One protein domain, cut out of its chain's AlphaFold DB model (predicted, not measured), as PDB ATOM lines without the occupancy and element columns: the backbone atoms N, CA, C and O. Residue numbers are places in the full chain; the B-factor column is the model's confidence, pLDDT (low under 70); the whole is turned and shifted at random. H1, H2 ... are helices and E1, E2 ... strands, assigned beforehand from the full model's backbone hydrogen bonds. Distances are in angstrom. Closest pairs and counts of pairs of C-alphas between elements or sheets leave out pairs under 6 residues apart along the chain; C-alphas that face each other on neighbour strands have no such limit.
ATOM      1  N   PHE A  37      -8.817 -28.865 -14.813       87.19
ATOM      2  CA  PHE A  37      -8.059 -27.608 -14.680       87.19
ATOM      3  C   PHE A  37      -8.682 -26.395 -15.395       87.19
ATOM      4  O   PHE A  37      -8.396 -25.253 -15.057       87.19
ATOM      5  N   GLY A  38      -9.552 -26.626 -16.384       87.62
ATOM      6  CA  GLY A  38     -10.305 -25.565 -17.050       87.62
ATOM      7  C   GLY A  38     -11.393 -24.910 -16.188       87.62
ATOM      8  O   GLY A  38     -11.872 -23.846 -16.582       87.62
ATOM      9  N   ALA A  39     -11.788 -25.513 -15.064       91.69
ATOM     10  CA  ALA A  39     -12.790 -24.976 -14.148       91.69
ATOM     11  C   ALA A  39     -12.212 -23.893 -13.227       91.69
ATOM     12  O   ALA A  39     -12.868 -22.875 -13.025       91.69
ATOM     13  N   TYR A  40     -10.976 -24.062 -12.756       95.12
ATOM     14  CA  TYR A  40     -10.317 -23.078 -11.900       95.12
ATOM     15  C   TYR A  40      -9.898 -21.840 -12.710       95.12
ATOM     16  O   TYR A  40      -9.416 -21.934 -13.848       95.12
ATOM     17  N   LYS A  41     -10.104 -20.657 -12.133       96.25
ATOM     18  CA  LYS A  41      -9.802 -19.348 -12.731       96.25
ATOM     19  C   LYS A  41      -9.023 -18.456 -11.793       96.25
ATOM     20  O   LYS A  41      -8.233 -17.642 -12.273       96.25
ATOM     21  N   THR A  42      -9.226 -18.601 -10.493       97.12
ATOM     22  CA  THR A  42      -8.555 -17.774  -9.503       97.12
ATOM     23  C   THR A  42      -7.541 -18.561  -8.691       97.12
ATOM     24  O   THR A  42      -7.646 -19.775  -8.534       97.12
ATOM     25  N   PHE A  43      -6.522 -17.871  -8.188       97.00
ATOM     26  CA  PHE A  43      -5.567 -18.469  -7.265       97.00
ATOM     27  C   PHE A  43      -5.169 -17.508  -6.150       97.00
ATOM     28  O   PHE A  43      -5.236 -16.284  -6.302       97.00
ATOM     29  N   TYR A  44      -4.697 -18.057  -5.037       96.56
ATOM     30  CA  TYR A  44      -4.044 -17.288  -3.987       96.56
ATOM     31  C   TYR A  44      -2.951 -18.091  -3.297       96.56
ATOM     32  O   TYR A  44      -2.752 -19.270  -3.563       96.56
ATOM     33  N   TRP A  45      -2.201 -17.438  -2.420       93.94
ATOM     34  CA  TRP A  45      -1.146 -18.087  -1.653       93.94
ATOM     35  C   TRP A  45      -1.739 -18.855  -0.469       93.94
ATOM     36  O   TRP A  45      -2.601 -18.313   0.222       93.94
ATOM     37  N   SER A  46      -1.232 -20.057  -0.188       88.25
ATOM     38  CA  SER A  46      -1.531 -20.774   1.061       88.25
ATOM     39  C   SER A  46      -1.111 -19.943   2.284       88.25
ATOM     40  O   SER A  46      -0.223 -19.084   2.192       88.25
ATOM     41  N   ASP A  47      -1.729 -20.190   3.440       81.12
ATOM     42  CA  ASP A  47      -1.351 -19.513   4.686       81.12
ATOM     43  C   ASP A  47       0.113 -19.800   5.046       81.12
ATOM     44  O   ASP A  47       0.873 -18.869   5.326       81.12
ATOM     45  N   ASP A  48       0.544 -21.055   4.915       73.69
ATOM     46  CA  ASP A  48       1.921 -21.492   5.167       73.69
ATOM     47  C   ASP A  48       2.921 -20.761   4.254       73.69
ATOM     48  O   ASP A  48       3.904 -20.168   4.718       73.69
ATOM     49  N   PHE A  49       2.620 -20.639   2.956       77.94
ATOM     50  CA  PHE A  49       3.446 -19.863   2.034       77.94
ATOM     51  C   PHE A  49       3.343 -18.349   2.255       77.94
ATOM     52  O   PHE A  49       4.133 -17.568   1.713       77.94
ATOM     53  N   GLN A  50       2.411 -17.860   3.066       67.94
ATOM     54  CA  GLN A  50       2.355 -16.461   3.480       67.94
ATOM     55  C   GLN A  50       3.152 -16.191   4.754       67.94
ATOM     56  O   GLN A  50       3.829 -15.162   4.791       67.94
ATOM     57  N   MET A  51       3.181 -17.116   5.718       64.88
ATOM     58  CA  MET A  51       3.827 -16.930   7.024       64.88
ATOM     59  C   MET A  51       5.264 -16.422   6.899       64.88
ATOM     60  O   MET A  51       6.131 -17.070   6.315       64.88
ATOM     61  N   GLU A  52       5.518 -15.206   7.385       59.16
ATOM     62  CA  GLU A  52       6.779 -14.528   7.089       59.16
ATOM     63  C   GLU A  52       7.927 -14.975   7.987       59.16
ATOM     64  O   GLU A  52       9.059 -14.864   7.551       59.16
ATOM     65  N   ASN A  53       7.653 -15.508   9.180       56.62
ATOM     66  CA  ASN A  53       8.619 -16.111  10.098       56.62
ATOM     67  C   ASN A  53       7.850 -16.717  11.275       56.62
ATOM     68  O   ASN A  53       7.107 -16.007  11.952       56.62
ATOM     69  N   GLY A  54       8.047 -18.000  11.565       47.44
ATOM     70  CA  GLY A  54       7.405 -18.602  12.728       47.44
ATOM     71  C   GLY A  54       7.693 -20.081  12.878       47.44
ATOM     72  O   GLY A  54       6.794 -20.876  12.641       47.44
ATOM     73  N   LYS A  55       8.899 -20.386  13.382       45.56
ATOM     74  CA  LYS A  55       9.457 -21.701  13.769       45.56
ATOM     75  C   LYS A  55      10.381 -22.308  12.712       45.56
ATOM     76  O   LYS A  55       9.939 -22.798  11.690       45.56
ATOM     77  N   GLU A  56      11.677 -22.262  13.023       49.88
ATOM     78  CA  GLU A  56      12.706 -23.192  12.529       49.88
ATOM     79  C   GLU A  56      12.789 -23.403  11.006       49.88
ATOM     80  O   GLU A  56      13.149 -24.478  10.537       49.88
ATOM     81  N   GLU A  57      12.530 -22.362  10.217       54.34
ATOM     82  CA  GLU A  57      12.891 -22.373   8.800       54.34
ATOM     83  C   GLU A  57      14.428 -22.445   8.684       54.34
ATOM     84  O   GLU A  57      15.134 -21.655   9.330       54.34
ATOM     85  N   PRO A  58      14.988 -23.381   7.893       54.25
ATOM     86  CA  PRO A  58      16.420 -23.440   7.647       54.25
ATOM     87  C   PRO A  58      16.931 -22.066   7.198       54.25
ATOM     88  O   PRO A  58      16.259 -21.378   6.434       54.25
ATOM     89  N   LEU A  59      18.162 -21.696   7.575       50.66
ATOM     90  CA  LEU A  59      18.856 -20.446   7.180       50.66
ATOM     91  C   LEU A  59      18.837 -20.136   5.658       50.66
ATOM     92  O   LEU A  59      19.261 -19.063   5.230       50.66
ATOM     93  N   PHE A  60      18.373 -21.082   4.842       53.62
ATOM     94  CA  PHE A  60      18.211 -21.026   3.396       53.62
ATOM     95  C   PHE A  60      16.914 -20.341   2.928       53.62
ATOM     96  O   PHE A  60      16.826 -19.992   1.752       53.62
ATOM     97  N   VAL A  61      15.933 -20.103   3.805       61.19
ATOM     98  CA  VAL A  61      14.684 -19.401   3.460       61.19
ATOM     99  C   VAL A  61      14.770 -17.947   3.928       61.19
ATOM    100  O   VAL A  61      14.427 -17.587   5.048       61.19
ATOM    101  N   ASN A  62      15.282 -17.083   3.050       69.75
ATOM    102  CA  ASN A  62      15.284 -15.630   3.245       69.75
ATOM    103  C   ASN A  62      14.067 -15.000   2.535       69.75
ATOM    104  O   ASN A  62      13.650 -15.474   1.472       69.75
ATOM    105  N   THR A  63      13.543 -13.890   3.068       75.38
ATOM    106  CA  THR A  63      12.462 -13.085   2.468       75.38
ATOM    107  C   THR A  63      12.692 -12.770   0.983       75.38
ATOM    108  O   THR A  63      11.744 -12.774   0.197       75.38
ATOM    109  N   LEU A  64      13.945 -12.583   0.548       81.81
ATOM    110  CA  LEU A  64      14.294 -12.369  -0.859       81.81
ATOM    111  C   LEU A  64      13.993 -13.585  -1.746       81.81
ATOM    112  O   LEU A  64      13.484 -13.419  -2.855       81.81
ATOM    113  N   ILE A  65      14.313 -14.799  -1.287       82.12
ATOM    114  CA  ILE A  65      14.064 -16.031  -2.051       82.12
ATOM    115  C   ILE A  65      12.560 -16.263  -2.150       82.12
ATOM    116  O   ILE A  65      12.048 -16.480  -3.245       82.12
ATOM    117  N   LYS A  66      11.843 -16.092  -1.036       81.56
ATOM    118  CA  LYS A  66      10.382 -16.174  -0.998       81.56
ATOM    119  C   LYS A  66       9.727 -15.186  -1.967       81.56
ATOM    120  O   LYS A  66       8.848 -15.565  -2.736       81.56
ATOM    121  N   LYS A  67      10.203 -13.937  -2.000       86.25
ATOM    122  CA  LYS A  67       9.731 -12.915  -2.946       86.25
ATOM    123  C   LYS A  67       9.975 -13.316  -4.403       86.25
ATOM    124  O   LYS A  67       9.087 -13.142  -5.233       86.25
ATOM    125  N   ARG A  68      11.161 -13.846  -4.720       88.62
ATOM    126  CA  ARG A  68      11.489 -14.319  -6.076       88.62
ATOM    127  C   ARG A  68      10.599 -15.484  -6.497       88.62
ATOM    128  O   ARG A  68      10.130 -15.489  -7.627       88.62
ATOM    129  N   LEU A  69      10.343 -16.418  -5.586       88.94
ATOM    130  CA  LEU A  69       9.499 -17.577  -5.844       88.94
ATOM    131  C   LEU A  69       8.041 -17.172  -6.067       88.94
ATOM    132  O   LEU A  69       7.456 -17.563  -7.069       88.94
ATOM    133  N   LYS A  70       7.497 -16.294  -5.213       91.06
ATOM    134  CA  LYS A  70       6.164 -15.704  -5.408       91.06
ATOM    135  C   LYS A  70       6.037 -15.010  -6.759       91.06
ATOM    136  O   LYS A  70       5.093 -15.286  -7.483       91.06
ATOM    137  N   SER A  71       7.003 -14.164  -7.116       93.88
ATOM    138  CA  SER A  71       6.991 -13.466  -8.407       93.88
ATOM    139  C   SER A  71       7.021 -14.443  -9.581       93.88
ATOM    140  O   SER A  71       6.201 -14.332 -10.479       93.88
ATOM    141  N   ALA A  72       7.924 -15.428  -9.557       94.25
ATOM    142  CA  ALA A  72       8.056 -16.393 -10.644       94.25
ATOM    143  C   ALA A  72       6.799 -17.258 -10.810       94.25
ATOM    144  O   ALA A  72       6.358 -17.491 -11.932       94.25
ATOM    145  N   ILE A  73       6.208 -17.718  -9.702       94.19
ATOM    146  CA  ILE A  73       4.979 -18.514  -9.751       94.19
ATOM    147  C   ILE A  73       3.806 -17.660 -10.235       94.19
ATOM    148  O   ILE A  73       3.055 -18.102 -11.099       94.19
ATOM    149  N   GLN A  74       3.670 -16.434  -9.723       95.88
ATOM    150  CA  GLN A  74       2.623 -15.511 -10.150       95.88
ATOM    151  C   GLN A  74       2.701 -15.235 -11.655       95.88
ATOM    152  O   GLN A  74       1.693 -15.388 -12.339       95.88
ATOM    153  N   ASP A  75       3.889 -14.925 -12.179       97.38
ATOM    154  CA  ASP A  75       4.089 -14.669 -13.608       97.38
ATOM    155  C   ASP A  75       3.641 -15.865 -14.467       97.38
ATOM    156  O   ASP A  75       3.016 -15.688 -15.512       97.38
ATOM    157  N   GLU A  76       3.942 -17.097 -14.046       96.12
ATOM    158  CA  GLU A  76       3.542 -18.304 -14.778       96.12
ATOM    159  C   GLU A  76       2.044 -18.618 -14.649       96.12
ATOM    160  O   GLU A  76       1.426 -19.050 -15.626       96.12
ATOM    161  N   MET A  77       1.437 -18.373 -13.486       95.88
ATOM    162  CA  MET A  77      -0.007 -18.525 -13.278       95.88
ATOM    163  C   MET A  77      -0.796 -17.521 -14.129       95.88
ATOM    164  O   MET A  77      -1.731 -17.901 -14.836       95.88
ATOM    165  N   GLU A  78      -0.376 -16.257 -14.149       95.50
ATOM    166  CA  GLU A  78      -1.015 -15.205 -14.947       95.50
ATOM    167  C   GLU A  78      -0.847 -15.449 -16.454       95.50
ATOM    168  O   GLU A  78      -1.810 -15.319 -17.212       95.50
ATOM    169  N   LYS A  79       0.329 -15.911 -16.910       96.88
ATOM    170  CA  LYS A  79       0.533 -16.343 -18.310       96.88
ATOM    171  C   LYS A  79      -0.393 -17.490 -18.719       96.88
ATOM    172  O   LYS A  79      -0.741 -17.600 -19.893       96.88
ATOM    173  N   LYS A  80      -0.777 -18.350 -17.772       94.25
ATOM    174  CA  LYS A  80      -1.740 -19.443 -17.982       94.25
ATOM    175  C   LYS A  80      -3.201 -18.982 -17.910       94.25
ATOM    176  O   LYS A  80      -4.086 -19.781 -18.203       94.25
ATOM    177  N   GLY A  81      -3.452 -17.710 -17.595       94.94
ATOM    178  CA  GLY A  81      -4.782 -17.102 -17.574       94.94
ATOM    179  C   GLY A  81      -5.490 -17.151 -16.221       94.94
ATOM    180  O   GLY A  81      -6.678 -16.836 -16.169       94.94
ATOM    181  N   TYR A  82      -4.795 -17.531 -15.145       96.56
ATOM    182  CA  TYR A  82      -5.335 -17.435 -13.791       96.56
ATOM    183  C   TYR A  82      -5.247 -15.997 -13.265       96.56
ATOM    184  O   TYR A  82      -4.333 -15.252 -13.615       96.56
ATOM    185  N   VAL A  83      -6.177 -15.616 -12.392       96.62
ATOM    186  CA  VAL A  83      -6.230 -14.288 -11.761       96.62
ATOM    187  C   VAL A  83      -6.077 -14.426 -10.253       96.62
ATOM    188  O   VAL A  83      -6.658 -15.313  -9.639       96.62
ATOM    189  N   MET A  84      -5.306 -13.546  -9.621       96.00
ATOM    190  CA  MET A  84      -5.166 -13.591  -8.168       96.00
ATOM    191  C   MET A  84      -6.459 -13.126  -7.473       96.00
ATOM    192  O   MET A  84      -6.897 -11.999  -7.701       96.00
ATOM    193  N   ASP A  85      -7.030 -13.949  -6.589       96.38
ATOM    194  CA  ASP A  85      -8.188 -13.590  -5.754       96.38
ATOM    195  C   ASP A  85      -7.938 -13.979  -4.294       96.38
ATOM    196  O   ASP A  85      -7.899 -15.150  -3.941       96.38
ATOM    197  N   LYS A  86      -7.784 -12.975  -3.427       93.31
ATOM    198  CA  LYS A  86      -7.576 -13.186  -1.988       93.31
ATOM    199  C   LYS A  86      -8.838 -13.655  -1.260       93.31
ATOM    200  O   LYS A  86      -8.730 -14.265  -0.202       93.31
ATOM    201  N   ALA A  87     -10.011 -13.263  -1.744       93.25
ATOM    202  CA  ALA A  87     -11.258 -13.454  -1.023       93.25
ATOM    203  C   ALA A  87     -11.786 -14.878  -1.201       93.25
ATOM    204  O   ALA A  87     -12.143 -15.503  -0.209       93.25
ATOM    205  N   ASN A  88     -11.829 -15.367  -2.444       92.50
ATOM    206  CA  ASN A  88     -12.322 -16.705  -2.777       92.50
ATOM    207  C   ASN A  88     -11.500 -17.309  -3.934       92.50
ATOM    208  O   ASN A  88     -11.949 -17.289  -5.082       92.50
ATOM    209  N   PRO A  89     -10.276 -17.790  -3.665       95.56
ATOM    210  CA  PRO A  89      -9.481 -18.475  -4.676       95.56
ATOM    211  C   PRO A  89     -10.038 -19.866  -4.995       95.56
ATOM    212  O   PRO A  89     -10.422 -20.593  -4.083       95.56
ATOM    213  N   ASP A  90      -9.993 -20.251  -6.268       95.75
ATOM    214  CA  ASP A  90     -10.269 -21.619  -6.719       95.75
ATOM    215  C   ASP A  90      -9.077 -22.558  -6.465       95.75
ATOM    216  O   ASP A  90      -9.244 -23.769  -6.412       95.75
ATOM    217  N   LEU A  91      -7.862 -22.000  -6.371       95.06
ATOM    218  CA  LEU A  91      -6.624 -22.732  -6.110       95.06
ATOM    219  C   LEU A  91      -5.756 -22.010  -5.076       95.06
ATOM    220  O   LEU A  91      -5.447 -20.823  -5.204       95.06
ATOM    221  N   LEU A  92      -5.268 -22.749  -4.092       94.88
ATOM    222  CA  LEU A  92      -4.203 -22.328  -3.197       94.88
ATOM    223  C   LEU A  92      -2.852 -22.809  -3.721       94.88
ATOM    224  O   LEU A  92      -2.675 -23.956  -4.118       94.88
ATOM    225  N   VAL A  93      -1.876 -21.909  -3.703       93.38
ATOM    226  CA  VAL A  93      -0.510 -22.168  -4.145       93.38
ATOM    227  C   VAL A  93       0.406 -22.196  -2.933       93.38
ATOM    228  O   VAL A  93       0.568 -21.173  -2.256       93.38
ATOM    229  N   ASP A  94       1.027 -23.348  -2.701       89.69
ATOM    230  CA  ASP A  94       2.032 -23.545  -1.663       89.69
ATOM    231  C   ASP A  94       3.421 -23.762  -2.266       89.69
ATOM    232  O   ASP A  94       3.575 -24.282  -3.376       89.69
ATOM    233  N   SER A  95       4.458 -23.351  -1.539       86.50
ATOM    234  CA  SER A  95       5.816 -23.696  -1.932       86.50
ATOM    235  C   SER A  95       6.784 -23.756  -0.763       86.50
ATOM    236  O   SER A  95       6.864 -22.843   0.059       86.50
ATOM    237  N   ARG A  96       7.596 -24.818  -0.758       80.25
ATOM    238  CA  ARG A  96       8.601 -25.098   0.268       80.25
ATOM    239  C   ARG A  96       9.961 -25.413  -0.336       80.25
ATOM    240  O   ARG A  96      10.068 -26.031  -1.399       80.25
ATOM    241  N   ILE A  97      11.012 -25.012   0.371       78.56
ATOM    242  CA  ILE A  97      12.394 -25.354   0.033       78.56
ATOM    243  C   ILE A  97      12.808 -26.527   0.910       78.56
ATOM    244  O   ILE A  97      12.815 -26.432   2.133       78.56
ATOM    245  N   VAL A  98      13.171 -27.637   0.280       75.56
ATOM    246  CA  VAL A  98      13.643 -28.836   0.966       75.56
ATOM    247  C   VAL A  98      15.157 -28.867   0.853       75.56
ATOM    248  O   VAL A  98      15.688 -28.878  -0.252       75.56
ATOM    249  N   VAL A  99      15.863 -28.887   1.984       72.81
ATOM    250  CA  VAL A  99      17.320 -29.069   2.023       72.81
ATOM    251  C   VAL A  99      17.617 -30.357   2.774       72.81
ATOM    252  O   VAL A  99      17.271 -30.488   3.944       72.81
ATOM    253  N   GLN A 100      18.257 -31.308   2.102       66.25
ATOM    254  CA  GLN A 100      18.739 -32.544   2.702       66.25
ATOM    255  C   GLN A 100      20.259 -32.475   2.848       66.25
ATOM    256  O   GLN A 100      20.978 -32.253   1.874       66.25
ATOM    257  N   THR A 101      20.755 -32.680   4.067       64.50
ATOM    258  CA  THR A 101      22.183 -32.916   4.304       64.50
ATOM    259  C   THR A 101      22.460 -34.403   4.119       64.50
ATOM    260  O   THR A 101      21.805 -35.251   4.724       64.50
ATOM    261  N   ARG A 102      23.416 -34.724   3.257       60.66
ATOM    262  CA  ARG A 102      23.902 -36.068   2.965       60.66
ATOM    263  C   ARG A 102      25.345 -36.144   3.435       60.66
ATOM    264  O   ARG A 102      26.207 -35.454   2.893       60.66
ATOM    265  N   ASP A 103      25.603 -37.004   4.409       56.88
ATOM    266  CA  ASP A 103      26.966 -37.325   4.813       56.88
ATOM    267  C   ASP A 103      27.549 -38.305   3.804       56.88
ATOM    268  O   ASP A 103      27.164 -39.477   3.738       56.88
ATOM    269  N   ILE A 104      28.478 -37.825   2.982       54.53
ATOM    270  CA  ILE A 104      29.229 -38.706   2.102       54.53
ATOM    271  C   ILE A 104      30.429 -39.199   2.903       54.53
ATOM    272  O   ILE A 104      31.444 -38.515   3.044       54.53
ATOM    273  N   ASN A 105      30.317 -40.421   3.423       52.41
ATOM    274  CA  ASN A 105      31.464 -41.142   3.957       52.41
ATOM    275  C   ASN A 105      32.371 -41.553   2.791       52.41
ATOM    276  O   ASN A 105      32.239 -42.640   2.231       52.41
ATOM    277  N   THR A 106      33.334 -40.706   2.430       49.44
ATOM    278  CA  THR A 106      34.428 -41.063   1.509       49.44
ATOM    279  C   THR A 106      35.502 -41.920   2.197       49.44
ATOM    280  O   THR A 106      36.702 -41.723   2.021       49.44
ATOM    281  N   HIS A 140      27.436 -32.983   2.198       54.41
ATOM    282  CA  HIS A 140      26.864 -32.458   0.962       54.41
ATOM    283  C   HIS A 140      25.424 -32.014   1.213       54.41
ATOM    284  O   HIS A 140      24.643 -32.752   1.802       54.41
ATOM    285  N   LYS A 141      25.047 -30.806   0.783       62.50
ATOM    286  CA  LYS A 141      23.669 -30.308   0.918       62.50
ATOM    287  C   LYS A 141      22.992 -30.320  -0.445       62.50
ATOM    288  O   LYS A 141      23.390 -29.571  -1.331       62.50
ATOM    289  N   GLU A 142      21.970 -31.152  -0.593       69.12
ATOM    290  CA  GLU A 142      21.102 -31.194  -1.771       69.12
ATOM    291  C   GLU A 142      19.836 -30.387  -1.467       69.12
ATOM    292  O   GLU A 142      19.177 -30.606  -0.451       69.12
ATOM    293  N   GLY A 143      19.516 -29.411  -2.319       72.81
ATOM    294  CA  GLY A 143      18.348 -28.545  -2.169       72.81
ATOM    295  C   GLY A 143      17.362 -28.729  -3.319       72.81
ATOM    296  O   GLY A 143      17.775 -28.853  -4.469       72.81
ATOM    297  N   GLY A 144      16.067 -28.710  -3.018       79.50
ATOM    298  CA  GLY A 144      14.978 -28.746  -3.989       79.50
ATOM    299  C   GLY A 144      13.881 -27.745  -3.635       79.50
ATOM    300  O   GLY A 144      13.739 -27.341  -2.482       79.50
ATOM    301  N   VAL A 145      13.105 -27.339  -4.636       84.19
ATOM    302  CA  VAL A 145      11.904 -26.516  -4.450       84.19
ATOM    303  C   VAL A 145      10.702 -27.370  -4.808       84.19
ATOM    304  O   VAL A 145      10.669 -27.964  -5.884       84.19
ATOM    305  N   VAL A 146       9.730 -27.427  -3.905       87.12
ATOM    306  CA  VAL A 146       8.439 -28.074  -4.136       87.12
ATOM    307  C   VAL A 146       7.393 -26.976  -4.278       87.12
ATOM    308  O   VAL A 146       7.381 -26.027  -3.491       87.12
ATOM    309  N   ILE A 147       6.559 -27.076  -5.309       90.19
ATOM    310  CA  ILE A 147       5.446 -26.162  -5.581       90.19
ATOM    311  C   ILE A 147       4.199 -27.029  -5.704       90.19
ATOM    312  O   ILE A 147       4.204 -27.989  -6.474       90.19
ATOM    313  N   GLU A 148       3.161 -26.695  -4.949       91.44
ATOM    314  CA  GLU A 148       1.906 -27.444  -4.888       91.44
ATOM    315  C   GLU A 148       0.737 -26.515  -5.248       91.44
ATOM    316  O   GLU A 148       0.707 -25.348  -4.852       91.44
ATOM    317  N   LEU A 149      -0.205 -27.036  -6.039       92.38
ATOM    318  CA  LEU A 149      -1.484 -26.399  -6.351       92.38
ATOM    319  C   LEU A 149      -2.574 -27.235  -5.682       92.38
ATOM    320  O   LEU A 149      -2.654 -28.435  -5.934       92.38
ATOM    321  N   ILE A 150      -3.362 -26.607  -4.820       91.38
ATOM    322  CA  ILE A 150      -4.350 -27.251  -3.955       91.38
ATOM    323  C   ILE A 150      -5.712 -26.641  -4.291       91.38
ATOM    324  O   ILE A 150      -5.822 -25.418  -4.308       91.38
ATOM    325  N   GLU A 151      -6.712 -27.465  -4.590       86.12
ATOM    326  CA  GLU A 151      -8.110 -27.025  -4.770       86.12
ATOM    327  C   GLU A 151      -8.872 -26.884  -3.444       86.12
ATOM    328  O   GLU A 151      -8.521 -27.598  -2.473       86.12
TER     329      GLU A 151
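Overview. This is residues 37 to 106 and 140 to 151 of the 151 residues of the protein "DUF4136 domain-containing protein" of Joostella marina DSM 19592 (UniProt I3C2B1). A long, narrow ribbon of two antiparallel strands, E2 and E3, makes the longest axis; at the end where E2 begins and E3 ends, the short strand E1 lies beside E2 and widens it to three strands. The long helix H2 runs slantwise over one face of this sheet, and the one-turn helix H1 is on the opposite face. The printed part has 82 residues with two named helices and three named strands, in the order E1 H1 H2 E2 E3. The sheet's order is E1 E2 E3, mixed, and the class is mixed, helices and strands. The whole is loose, with a radius of gyration of the C-alphas of 15.2 A and spans of 52 by 26 by 20 A.

Arrangement. E2, residues 91 to 105, is the inner strand. E3, residues 140 to 150, is its antiparallel neighbour at 163 degrees; N 92 and O 150 are 2.7 A apart and N 102 and O 140 2.7 A, within hydrogen-bond range. E1, residues 42 to 45, is parallel to E2 at 43 degrees, with N 93 and O 44 2.8 A apart, within hydrogen-bond range. Residues 42 to 43 of E1 also pair, parallel, with residues 83 to 84. H2, residues 63 to 79, is on the sheet at a height of 9.0 A, over E2 and slantwise to the strands, at 50 degrees to E2 on the local plane. H1, residues 47 to 50, is on the opposite face at a height of 6.4 A, only just over E2, with 3 of its 4 C-alphas falling on that strand. The closest C-alphas of H1 and E2, those of Phe 49 and Asp 94, are 5.4 A apart. H1 and H2 are only just apart, with their closest C-alphas at 8.4 A. E1, H1, H2 and E2 form a strand-helix-strand unit, two parallel neighbour strands with helices between, and its crossover is left-handed. In H2 every O i to N i+4 pair is within hydrogen-bond range; H1 is too short for such a pair.

Along the chain. E2 is 43.5 A long, from C-alpha 91 at (-6.624, -22.732, -6.110) to C-alpha 105 at (31.464, -41.142, 3.957). E3 is 32.0 A long and ends at C-alpha 150, (-4.350, -27.251, -3.955). H2 is 24.2 A long, E1 10.8 A and H1 5.0 A.

Size, cuts and confidence. The C-alphas farthest apart, those of Ala 87 and Thr 106, are 53.4 A apart. Residues 107 to 139 are not printed, and C-alphas 106 and 140 are 11.5 A apart across this cut. The links H1 to H2 and H2 to E2 are long. The model's pLDDT is under 70 at residues 50 to 62, 100 to 106 and 140 to 142.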